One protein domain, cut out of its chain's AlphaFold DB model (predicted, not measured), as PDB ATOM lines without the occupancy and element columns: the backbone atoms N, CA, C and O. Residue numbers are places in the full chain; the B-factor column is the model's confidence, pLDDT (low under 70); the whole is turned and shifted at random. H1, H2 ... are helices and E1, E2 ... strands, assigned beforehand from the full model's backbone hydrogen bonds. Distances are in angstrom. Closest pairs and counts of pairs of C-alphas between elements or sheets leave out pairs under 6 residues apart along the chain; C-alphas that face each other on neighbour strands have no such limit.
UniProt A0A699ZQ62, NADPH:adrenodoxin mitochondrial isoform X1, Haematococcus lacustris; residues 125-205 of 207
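This is residues 125 to 205 of the 207 residues of the protein "NADPH:adrenodoxin mitochondrial isoform X1" of Haematococcus lacustris (UniProt A0A699ZQ62). A small two-stranded sheet, E1 and E2, stands at one end of a pair of helices, H2 and H3, that lie side by side and run opposite ways. H3 is in the middle of the domain; H1 is set off from the pair, and short H4 is near the far end of H3. The 81 printed residues hold four named helices and two named strands in the order E1, H1, H2, E2, H3, H4, a mixed class of helices and strands. The whole is compact and rounded, with a radius of gyration of the C-alphas of 12.8 A and spans of 33 by 27 by 24 A.

Look first at E1, residues 125 to 128, and E2, residues 176 to 180: they are antiparallel neighbours at 151 degrees, with N 125 and O 179 within hydrogen-bond range at 2.8 A. From E2, go to H3, residues 187 to 197; the closest C-alphas of the two are those of Val 177 and Leu 189, 6.6 A apart. H3 touches H2, residues 157 to 165, at a shallow tilt of 1 degrees, opposite ways; their closest C-alphas, of Gln 159 and Val 195, are 6.0 A apart. H4, residues 201 to 205, is close to H3 but not clearly touching, with the closest C-alphas, of Val 195 and Leu 204, 7.3 A apart. H1, residues 131 to 140, is apart from H2, H3 and H4. In H1, H2 and H3 every O i to N i+4 pair is within hydrogen-bond range; in H4 0 of 1 is, beside 2 of 2 O i to N i+3 pairs.

Find C-alpha 125 at (-12.857, 43.281, 33.450), where E1 begins; E2 is 13.5 A long. H1 measures 14.1 A and H2 12.6 A. H3 runs 15.5 A from C-alpha 187 at (-23.016, 53.067, 30.297), and H4 ends at C-alpha 205 at (-38.111, 59.499, 30.157).

The C-alphas of Gln 148 and Gly 172, the two farthest apart, are 35.3 A apart. The printed part has no cut. Look along residues 141 to 156 for the long link, from H1 to H2. In this predicted model, residues 146 and 205 have pLDDT under 70.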
ATOM      1  N   VAL A 125     -12.413  44.628  33.789       86.69
ATOM      2  CA  VAL A 125     -12.857  43.281  33.450       86.69
ATOM      3  C   VAL A 125     -13.892  43.387  32.344       86.69
ATOM      4  O   VAL A 125     -14.822  44.194  32.419       86.69
ATOM      5  N   GLN A 126     -13.724  42.563  31.317       87.19
ATOM      6  CA  GLN A 126     -14.673  42.432  30.226       87.19
ATOM      7  C   GLN A 126     -15.611  41.257  30.506       87.19
ATOM      8  O   GLN A 126     -15.176  40.146  30.800       87.19
ATOM      9  N   LEU A 127     -16.911  41.516  30.427       88.75
ATOM     10  CA  LEU A 127     -17.971  40.541  30.632       88.75
ATOM     11  C   LEU A 127     -18.830  40.464  29.377       88.75
ATOM     12  O   LEU A 127     -19.011  41.450  28.662       88.75
ATOM     13  N   ARG A 128     -19.415  39.293  29.135       91.00
ATOM     14  CA  ARG A 128     -20.409  39.126  28.079       91.00
ATOM     15  C   ARG A 128     -21.800  39.403  28.643       91.00
ATOM     16  O   ARG A 128     -22.230  38.740  29.582       91.00
ATOM     17  N   PHE A 129     -22.498  40.365  28.052       93.31
ATOM     18  CA  PHE A 129     -23.907  40.628  28.291       93.31
ATOM     19  C   PHE A 129     -24.732  39.482  27.706       93.31
ATOM     20  O   PHE A 129     -24.841  39.320  26.490       93.31
ATOM     21  N   ASP A 130     -25.279  38.665  28.594       92.00
ATOM     22  CA  ASP A 130     -26.080  37.498  28.263       92.00
ATOM     23  C   ASP A 130     -27.198  37.379  29.295       92.00
ATOM     24  O   ASP A 130     -26.932  37.245  30.488       92.00
ATOM     25  N   LEU A 131     -28.446  37.482  28.843       91.12
ATOM     26  CA  LEU A 131     -29.599  37.497  29.740       91.12
ATOM     27  C   LEU A 131     -29.779  36.174  30.483       91.12
ATOM     28  O   LEU A 131     -30.194  36.214  31.634       91.12
ATOM     29  N   ASP A 132     -29.417  35.041  29.883       90.44
ATOM     30  CA  ASP A 132     -29.523  33.737  30.535       90.44
ATOM     31  C   ASP A 132     -28.484  33.633  31.657       90.44
ATOM     32  O   ASP A 132     -28.795  33.229  32.778       90.44
ATOM     33  N   LEU A 133     -27.252  34.086  31.402       89.12
ATOM     34  CA  LEU A 133     -26.208  34.135  32.428       89.12
ATOM     35  C   LEU A 133     -26.562  35.116  33.557       89.12
ATOM     36  O   LEU A 133     -26.345  34.816  34.733       89.12
ATOM     37  N   ILE A 134     -27.119  36.281  33.215       89.69
ATOM     38  CA  ILE A 134     -27.558  37.270  34.206       89.69
ATOM     39  C   ILE A 134     -28.747  36.718  35.009       89.69
ATOM     40  O   ILE A 134     -28.771  36.897  36.225       89.69
ATOM     41  N   GLN A 135     -29.686  36.005  34.379       90.00
ATOM     42  CA  GLN A 135     -30.816  35.349  35.046       90.00
ATOM     43  C   GLN A 135     -30.333  34.328  36.085       90.00
ATOM     44  O   GLN A 135     -30.778  34.362  37.232       90.00
ATOM     45  N   VAL A 136     -29.346  33.498  35.738       89.06
ATOM     46  CA  VAL A 136     -28.706  32.577  36.696       89.06
ATOM     47  C   VAL A 136     -28.079  33.344  37.866       89.06
ATOM     48  O   VAL A 136     -28.230  32.957  39.026       89.06
ATOM     49  N   GLY A 137     -27.398  34.459  37.590       86.88
ATOM     50  CA  GLY A 137     -26.827  35.319  38.629       86.88
ATOM     51  C   GLY A 137     -27.885  35.914  39.564       86.88
ATOM     52  O   GLY A 137     -27.706  35.909  40.781       86.88
ATOM     53  N   VAL A 138     -29.006  36.377  39.008       86.88
ATOM     54  CA  VAL A 138     -30.171  36.894  39.743       86.88
ATOM     55  C   VAL A 138     -30.747  35.839  40.688       86.88
ATOM     56  O   VAL A 138     -31.010  36.144  41.854       86.88
ATOM     57  N   GLU A 139     -30.890  34.601  40.217       86.75
ATOM     58  CA  GLU A 139     -31.396  33.479  41.013       86.75
ATOM     59  C   GLU A 139     -30.453  33.123  42.168       86.75
ATOM     60  O   GLU A 139     -30.890  32.998  43.315       86.75
ATOM     61  N   LEU A 140     -29.148  33.026  41.895       88.81
ATOM     62  CA  LEU A 140     -28.130  32.721  42.905       88.81
ATOM     63  C   LEU A 140     -28.017  33.818  43.968       88.81
ATOM     64  O   LEU A 140     -27.938  33.525  45.162       88.81
ATOM     65  N   ALA A 141     -28.040  35.081  43.542       87.88
ATOM     66  CA  ALA A 141     -27.954  36.237  44.429       87.88
ATOM     67  C   ALA A 141     -29.286  36.573  45.120       87.88
ATOM     68  O   ALA A 141     -29.318  37.470  45.964       87.88
ATOM     69  N   ARG A 142     -30.375  35.856  44.797       87.31
ATOM     70  CA  ARG A 142     -31.735  36.106  45.303       87.31
ATOM     71  C   ARG A 142     -32.153  37.562  45.098       87.31
ATOM     72  O   ARG A 142     -32.605  38.230  46.026       87.31
ATOM     73  N   VAL A 143     -31.968  38.065  43.881       84.12
ATOM     74  CA  VAL A 143     -32.385  39.423  43.528       84.12
ATOM     75  C   VAL A 143     -33.894  39.431  43.288       84.12
ATOM     76  O   VAL A 143     -34.426  38.654  42.494       84.12
ATOM     77  N   TYR A 144     -34.586  40.327  43.986       81.44
ATOM     78  CA  TYR A 144     -36.030  40.497  43.879       81.44
ATOM     79  C   TYR A 144     -36.357  41.750  43.071       81.44
ATOM     80  O   TYR A 144     -35.683  42.776  43.184       81.44
ATOM     81  N   GLY A 145     -37.410  41.665  42.262       74.81
ATOM     82  CA  GLY A 145     -37.986  42.817  41.585       74.81
ATOM     83  C   GLY A 145     -38.717  43.757  42.557       74.81
ATOM     84  O   GLY A 145     -38.887  43.441  43.739       74.81
ATOM     85  N   PRO A 146     -39.214  44.903  42.061       69.38
ATOM     86  CA  PRO A 146     -39.912  45.901  42.876       69.38
ATOM     87  C   PRO A 146     -41.157  45.354  43.599       69.38
ATOM     88  O   PRO A 146     -41.512  45.853  44.664       69.38
ATOM     89  N   ASP A 147     -41.767  44.286  43.081       78.06
ATOM     90  CA  ASP A 147     -42.949  43.634  43.664       78.06
ATOM     91  C   ASP A 147     -42.601  42.513  44.670       78.06
ATOM     92  O   ASP A 147     -43.447  41.677  44.984       78.06
ATOM     93  N   GLN A 148     -41.342  42.432  45.129       75.25
ATOM     94  CA  GLN A 148     -40.795  41.352  45.975       75.25
ATOM     95  C   GLN A 148     -40.902  39.933  45.388       75.25
ATOM     96  O   GLN A 148     -40.672  38.938  46.078       75.25
ATOM     97  N   LYS A 149     -41.213  39.818  44.098       79.94
ATOM     98  CA  LYS A 149     -41.119  38.559  43.356       79.94
ATOM     99  C   LYS A 149     -39.687  38.348  42.864       79.94
ATOM    100  O   LYS A 149     -38.993  39.343  42.633       79.94
ATOM    101  N   PRO A 150     -39.232  37.091  42.707       78.38
ATOM    102  CA  PRO A 150     -37.977  36.803  42.018       78.38
ATOM    103  C   PRO A 150     -37.925  37.556  40.689       78.38
ATOM    104  O   PRO A 150     -38.921  37.599  39.966       78.38
ATOM    105  N   LEU A 151     -36.803  38.216  40.413       83.38
ATOM    106  CA  LEU A 151     -36.648  38.962  39.173       83.38
ATOM    107  C   LEU A 151     -36.537  37.971  38.000       83.38
ATOM    108  O   LEU A 151     -35.666  37.105  37.991       83.38
ATOM    109  N   GLU A 152     -37.425  38.109  37.019       83.31
ATOM    110  CA  GLU A 152     -37.385  37.347  35.768       83.31
ATOM    111  C   GLU A 152     -36.978  38.274  34.622       83.31
ATOM    112  O   GLU A 152     -37.652  39.260  34.312       83.31
ATOM    113  N   LEU A 153     -35.865  37.952  33.974       84.69
ATOM    114  CA  LEU A 153     -35.290  38.708  32.872       84.69
ATOM    115  C   LEU A 153     -35.810  38.180  31.534       84.69
ATOM    116  O   LEU A 153     -35.063  37.665  30.709       84.69
ATOM    117  N   GLN A 154     -37.113  38.338  31.306       86.75
ATOM    118  CA  GLN A 154     -37.723  38.109  29.995       86.75
ATOM    119  C   GLN A 154     -38.131  39.449  29.371       86.75
ATOM    120  O   GLN A 154     -39.220  39.957  29.653       86.75
ATOM    121  N   PRO A 155     -37.272  40.065  28.535       89.25
ATOM    122  CA  PRO A 155     -37.539  41.391  28.005       89.25
ATOM    123  C   PRO A 155     -38.755  41.376  27.079       89.25
ATOM    124  O   PRO A 155     -38.808  40.684  26.061       89.25
ATOM    125  N   SER A 156     -39.722  42.229  27.393       91.38
ATOM    126  CA  SER A 156     -40.855  42.532  26.524       91.38
ATOM    127  C   SER A 156     -40.396  43.113  25.174       91.38
ATOM    128  O   SER A 156     -39.244  43.516  24.984       91.38
ATOM    129  N   ARG A 157     -41.313  43.198  24.199       92.44
ATOM    130  CA  ARG A 157     -40.988  43.669  22.835       92.44
ATOM    131  C   ARG A 157     -40.324  45.047  22.802       92.44
ATOM    132  O   ARG A 157     -39.465  45.279  21.956       92.44
ATOM    133  N   TRP A 158     -40.737  45.964  23.676       92.25
ATOM    134  CA  TRP A 158     -40.153  47.303  23.722       92.25
ATOM    135  C   TRP A 158     -38.763  47.277  24.378       92.25
ATOM    136  O   TRP A 158     -37.841  47.863  23.821       92.25
ATOM    137  N   GLN A 159     -38.571  46.511  25.462       93.19
ATOM    138  CA  GLN A 159     -37.261  46.332  26.109       93.19
ATOM    139  C   GLN A 159     -36.250  45.725  25.136       93.19
ATOM    140  O   GLN A 159     -35.165  46.268  24.968       93.19
ATOM    141  N   SER A 160     -36.640  44.670  24.412       93.25
ATOM    142  CA  SER A 160     -35.798  44.043  23.382       93.25
ATOM    143  C   SER A 160     -35.398  45.029  22.276       93.25
ATOM    144  O   SER A 160     -34.271  44.999  21.787       93.25
ATOM    145  N   ARG A 161     -36.301  45.940  21.887       93.75
ATOM    146  CA  ARG A 161     -36.004  46.986  20.896       93.75
ATOM    147  C   ARG A 161     -34.965  47.976  21.419       93.75
ATOM    148  O   ARG A 161     -34.048  48.321  20.682       93.75
ATOM    149  N   VAL A 162     -35.094  48.415  22.670       92.69
ATOM    150  CA  VAL A 162     -34.131  49.337  23.291       92.69
ATOM    151  C   VAL A 162     -32.781  48.648  23.505       92.69
ATOM    152  O   VAL A 162     -31.752  49.228  23.179       92.69
ATOM    153  N   LEU A 163     -32.755  47.390  23.954       94.06
ATOM    154  CA  LEU A 163     -31.518  46.604  24.075       94.06
ATOM    155  C   LEU A 163     -30.809  46.434  22.724       94.06
ATOM    156  O   LEU A 163     -29.584  46.544  22.656       94.06
ATOM    157  N   ALA A 164     -31.563  46.247  21.638       93.56
ATOM    158  CA  ALA A 164     -31.001  46.229  20.291       93.56
ATOM    159  C   ALA A 164     -30.430  47.596  19.870       93.56
ATOM    160  O   ALA A 164     -29.353  47.649  19.281       93.56
ATOM    161  N   GLN A 165     -31.089  48.707  20.221       92.38
ATOM    162  CA  GLN A 165     -30.562  50.062  19.989       92.38
ATOM    163  C   GLN A 165     -29.293  50.354  20.802       92.38
ATOM    164  O   GLN A 165     -28.405  51.048  20.318       92.38
ATOM    165  N   LEU A 166     -29.181  49.791  22.010       93.31
ATOM    166  CA  LEU A 166     -27.960  49.830  22.823       93.31
ATOM    167  C   LEU A 166     -26.843  48.927  22.264       93.31
ATOM    168  O   LEU A 166     -25.734  48.927  22.799       93.31
ATOM    169  N   GLY A 167     -27.118  48.153  21.209       93.69
ATOM    170  CA  GLY A 167     -26.171  47.218  20.608       93.69
ATOM    171  C   GLY A 167     -25.895  45.984  21.468       93.69
ATOM    172  O   GLY A 167     -24.867  45.343  21.274       93.69
ATOM    173  N   LEU A 168     -26.788  45.661  22.411       93.56
ATOM    174  CA  LEU A 168     -26.673  44.535  23.348       93.56
ATOM    175  C   LEU A 168     -27.573  43.345  22.979       93.56
ATOM    176  O   LEU A 168     -27.640  42.362  23.711       93.56
ATOM    177  N   GLN A 169     -28.290  43.426  21.857       91.88
ATOM    178  CA  GLN A 169     -29.144  42.352  21.360       91.88
ATOM    179  C   GLN A 169     -29.286  42.446  19.836       91.88
ATOM    180  O   GLN A 169     -29.333  43.537  19.274       91.88
ATOM    181  N   GLY A 170     -29.401  41.299  19.163       87.94
ATOM    182  CA  GLY A 170     -29.616  41.223  17.716       87.94
ATOM    183  C   GLY A 170     -28.360  40.868  16.906       87.94
ATOM    184  O   GLY A 170     -27.272  40.704  17.462       87.94
ATOM    185  N   PRO A 171     -28.508  40.687  15.583       84.88
ATOM    186  CA  PRO A 171     -27.408  40.287  14.712       84.88
ATOM    187  C   PRO A 171     -26.333  41.381  14.653       84.88
ATOM    188  O   PRO A 171     -26.631  42.530  14.338       84.88
ATOM    189  N   GLY A 172     -25.083  41.016  14.953       86.81
ATOM    190  CA  GLY A 172     -23.949  41.951  14.982       86.81
ATOM    191  C   GLY A 172     -23.849  42.808  16.250       86.81
ATOM    192  O   GLY A 172     -23.048  43.738  16.282       86.81
ATOM    193  N   ALA A 173     -24.642  42.514  17.286       91.19
ATOM    194  CA  ALA A 173     -24.539  43.176  18.583       91.19
ATOM    195  C   ALA A 173     -23.157  42.957  19.222       91.19
ATOM    196  O   ALA A 173     -22.627  41.843  19.208       91.19
ATOM    197  N   ASN A 174     -22.604  44.009  19.831       92.50
ATOM    198  CA  ASN A 174     -21.420  43.881  20.669       92.50
ATOM    199  C   ASN A 174     -21.855  43.628  22.114       92.50
ATOM    200  O   ASN A 174     -22.146  44.564  22.865       92.50
ATOM    201  N   LEU A 175     -21.865  42.349  22.484       93.44
ATOM    202  CA  LEU A 175     -22.253  41.887  23.814       93.44
ATOM    203  C   LEU A 175     -21.175  42.129  24.874       93.44
ATOM    204  O   LEU A 175     -21.395  41.825  26.037       93.44
ATOM    205  N   GLU A 176     -20.006  42.642  24.516       92.62
ATOM    206  CA  GLU A 176     -18.951  42.903  25.486       92.62
ATOM    207  C   GLU A 176     -19.261  44.179  26.267       92.62
ATOM    208  O   GLU A 176     -19.405  45.253  25.682       92.62
ATOM    209  N   VAL A 177     -19.342  44.070  27.590       92.50
ATOM    210  CA  VAL A 177     -19.492  45.185  28.531       92.50
ATOM    211  C   VAL A 177     -18.341  45.169  29.525       92.50
ATOM    212  O   VAL A 177     -17.749  44.125  29.790       92.50
ATOM    213  N   THR A 178     -17.996  46.329  30.073       91.12
ATOM    214  CA  THR A 178     -16.822  46.476  30.945       91.12
ATOM    215  C   THR A 178     -17.187  46.971  32.341       91.12
ATOM    216  O   THR A 178     -18.131  47.745  32.523       91.12
ATOM    217  N   LEU A 179     -16.424  46.504  33.330       89.38
ATOM    218  CA  LEU A 179     -16.434  46.982  34.711       89.38
ATOM    219  C   LEU A 179     -15.012  47.397  35.102       89.38
ATOM    220  O   LEU A 179     -14.070  46.656  34.834       89.38
ATOM    221  N   GLY A 180     -14.857  48.541  35.761       86.62
ATOM    222  CA  GLY A 180     -13.554  49.093  36.141       86.62
ATOM    223  C   GLY A 180     -13.034  50.172  35.186       86.62
ATOM    224  O   GLY A 180     -13.731  50.643  34.293       86.62
ATOM    225  N   GLY A 181     -11.797  50.603  35.398       82.94
ATOM    226  CA  GLY A 181     -11.190  51.731  34.701       82.94
ATOM    227  C   GLY A 181     -11.713  53.090  35.181       82.94
ATOM    228  O   GLY A 181     -12.279  53.229  36.265       82.94
ATOM    229  N   SER A 182     -11.541  54.122  34.348       78.31
ATOM    230  CA  SER A 182     -12.004  55.487  34.647       78.31
ATOM    231  C   SER A 182     -13.528  55.611  34.699       78.31
ATOM    232  O   SER A 182     -14.055  56.463  35.414       78.31
ATOM    233  N   GLN A 183     -14.233  54.765  33.950       81.19
ATOM    234  CA  GLN A 183     -15.681  54.641  33.984       81.19
ATOM    235  C   GLN A 183     -16.043  53.294  34.602       81.19
ATOM    236  O   GLN A 183     -16.078  52.283  33.914       81.19
ATOM    237  N   LEU A 184     -16.344  53.311  35.903       84.88
ATOM    238  CA  LEU A 184     -16.517  52.110  36.726       84.88
ATOM    239  C   LEU A 184     -17.495  51.074  36.139       84.88
ATOM    240  O   LEU A 184     -17.315  49.881  36.365       84.88
ATOM    241  N   VAL A 185     -18.523  51.519  35.411       90.88
ATOM    242  CA  VAL A 185     -19.522  50.651  34.775       90.88
ATOM    243  C   VAL A 185     -19.815  51.151  33.362       90.88
ATOM    244  O   VAL A 185     -20.106  52.339  33.179       90.88
ATOM    245  N   ASP A 186     -19.791  50.244  32.379       91.00
ATOM    246  CA  ASP A 186     -20.191  50.526  30.995       91.00
ATOM    247  C   ASP A 186     -21.587  51.189  30.961       91.00
ATOM    248  O   ASP A 186     -22.550  50.647  31.520       91.00
ATOM    249  N   PRO A 187     -21.745  52.355  30.309       92.12
ATOM    250  CA  PRO A 187     -23.016  53.067  30.297       92.12
ATOM    251  C   PRO A 187     -24.135  52.260  29.625       92.12
ATOM    252  O   PRO A 187     -25.298  52.403  30.008       92.12
ATOM    253  N   ARG A 188     -23.805  51.365  28.682       93.81
ATOM    254  CA  ARG A 188     -24.781  50.454  28.065       93.81
ATOM    255  C   ARG A 188     -25.304  49.437  29.072       93.81
ATOM    256  O   ARG A 188     -26.493  49.141  29.045       93.81
ATOM    257  N   LEU A 189     -24.465  48.956  29.992       92.25
ATOM    258  CA  LEU A 189     -24.883  48.040  31.055       92.25
ATOM    259  C   LEU A 189     -25.821  48.735  32.052       92.25
ATOM    260  O   LEU A 189     -26.849  48.172  32.434       92.25
ATOM    261  N   VAL A 190     -25.520  49.983  32.426       91.62
ATOM    262  CA  VAL A 190     -26.410  50.792  33.279       91.62
ATOM    263  C   VAL A 190     -27.756  51.025  32.589       91.62
ATOM    264  O   VAL A 190     -28.807  50.803  33.194       91.62
ATOM    265  N   ALA A 191     -27.739  51.430  31.316       92.56
ATOM    266  CA  ALA A 191     -28.950  51.647  30.530       92.56
ATOM    267  C   ALA A 191     -29.771  50.358  30.371       92.56
ATOM    268  O   ALA A 191     -30.977  50.372  30.608       92.56
ATOM    269  N   ALA A 192     -29.127  49.232  30.055       92.19
ATOM    270  CA  ALA A 192     -29.783  47.933  29.943       92.19
ATOM    271  C   ALA A 192     -30.446  47.515  31.258       92.19
ATOM    272  O   ALA A 192     -31.594  47.081  31.251       92.19
ATOM    273  N   THR A 193     -29.772  47.719  32.392       89.50
ATOM    274  CA  THR A 193     -30.332  47.410  33.716       89.50
ATOM    275  C   THR A 193     -31.579  48.252  33.996       89.50
ATOM    276  O   THR A 193     -32.599  47.719  34.428       89.50
ATOM    277  N   ARG A 194     -31.546  49.557  33.685       90.25
ATOM    278  CA  ARG A 194     -32.723  50.440  33.809       90.25
ATOM    279  C   ARG A 194     -33.879  49.973  32.928       90.25
ATOM    280  O   ARG A 194     -35.012  49.938  33.390       90.25
ATOM    281  N   VAL A 195     -33.596  49.582  31.687       91.06
ATOM    282  CA  VAL A 195     -34.599  49.066  30.742       91.06
ATOM    283  C   VAL A 195     -35.224  47.769  31.252       91.06
ATOM    284  O   VAL A 195     -36.444  47.633  31.209       91.06
ATOM    285  N   LEU A 196     -34.414  46.833  31.753       88.75
ATOM    286  CA  LEU A 196     -34.878  45.540  32.265       88.75
ATOM    287  C   LEU A 196     -35.743  45.682  33.526       88.75
ATOM    288  O   LEU A 196     -36.685  44.915  33.699       88.75
ATOM    289  N   LEU A 197     -35.456  46.670  34.379       86.31
ATOM    290  CA  LEU A 197     -36.203  46.921  35.617       86.31
ATOM    291  C   LEU A 197     -37.417  47.850  35.441       86.31
ATOM    292  O   LEU A 197     -38.291  47.875  36.308       86.31
ATOM    293  N   ALA A 198     -37.480  48.618  34.351       86.44
ATOM    294  CA  ALA A 198     -38.593  49.520  34.073       86.44
ATOM    295  C   ALA A 198     -39.865  48.742  33.703       86.44
ATOM    296  O   ALA A 198     -39.855  47.830  32.875       86.44
ATOM    297  N   ARG A 199     -40.995  49.147  34.286       81.62
ATOM    298  CA  ARG A 199     -42.315  48.535  34.059       81.62
ATOM    299  C   ARG A 199     -42.971  49.042  32.783       81.62
ATOM    300  O   ARG A 199     -43.818  48.365  32.205       81.62
ATOM    301  N   SER A 200     -42.600  50.243  32.346       83.56
ATOM    302  CA  SER A 200     -43.099  50.843  31.112       83.56
ATOM    303  C   SER A 200     -42.045  51.715  30.441       83.56
ATOM    304  O   SER A 200     -41.163  52.262  31.098       83.56
ATOM    305  N   GLU A 201     -42.185  51.899  29.131       83.69
ATOM    306  CA  GLU A 201     -41.310  52.762  28.331       83.69
ATOM    307  C   GLU A 201     -41.336  54.229  28.811       83.69
ATOM    308  O   GLU A 201     -40.334  54.934  28.715       83.69
ATOM    309  N   ALA A 202     -42.448  54.676  29.411       80.88
ATOM    310  CA  ALA A 202     -42.588  56.023  29.963       80.88
ATOM    311  C   ALA A 202     -41.714  56.273  31.208       80.88
ATOM    312  O   ALA A 202     -41.290  57.405  31.431       80.88
ATOM    313  N   GLU A 203     -41.397  55.237  31.999       80.38
ATOM    314  CA  GLU A 203     -40.535  55.373  33.189       80.38
ATOM    315  C   GLU A 203     -39.085  55.745  32.815       80.38
ATOM    316  O   GLU A 203     -38.365  56.304  33.639       80.38
ATOM    317  N   LEU A 204     -38.662  55.506  31.568       76.19
ATOM    318  CA  LEU A 204     -37.312  55.828  31.091       76.19
ATOM    319  C   LEU A 204     -37.113  57.304  30.712       76.19
ATOM    320  O   LEU A 204     -35.974  57.730  30.557       76.19
ATOM    321  N   GLN A 205     -38.188  58.084  30.553       65.00
ATOM    322  CA  GLN A 205     -38.111  59.499  30.157       65.00
ATOM    323  C   GLN A 205     -38.000  60.468  31.348       65.00
ATOM    324  O   GLN A 205     -37.837  61.669  31.145       65.00
TER     325      GLN A 205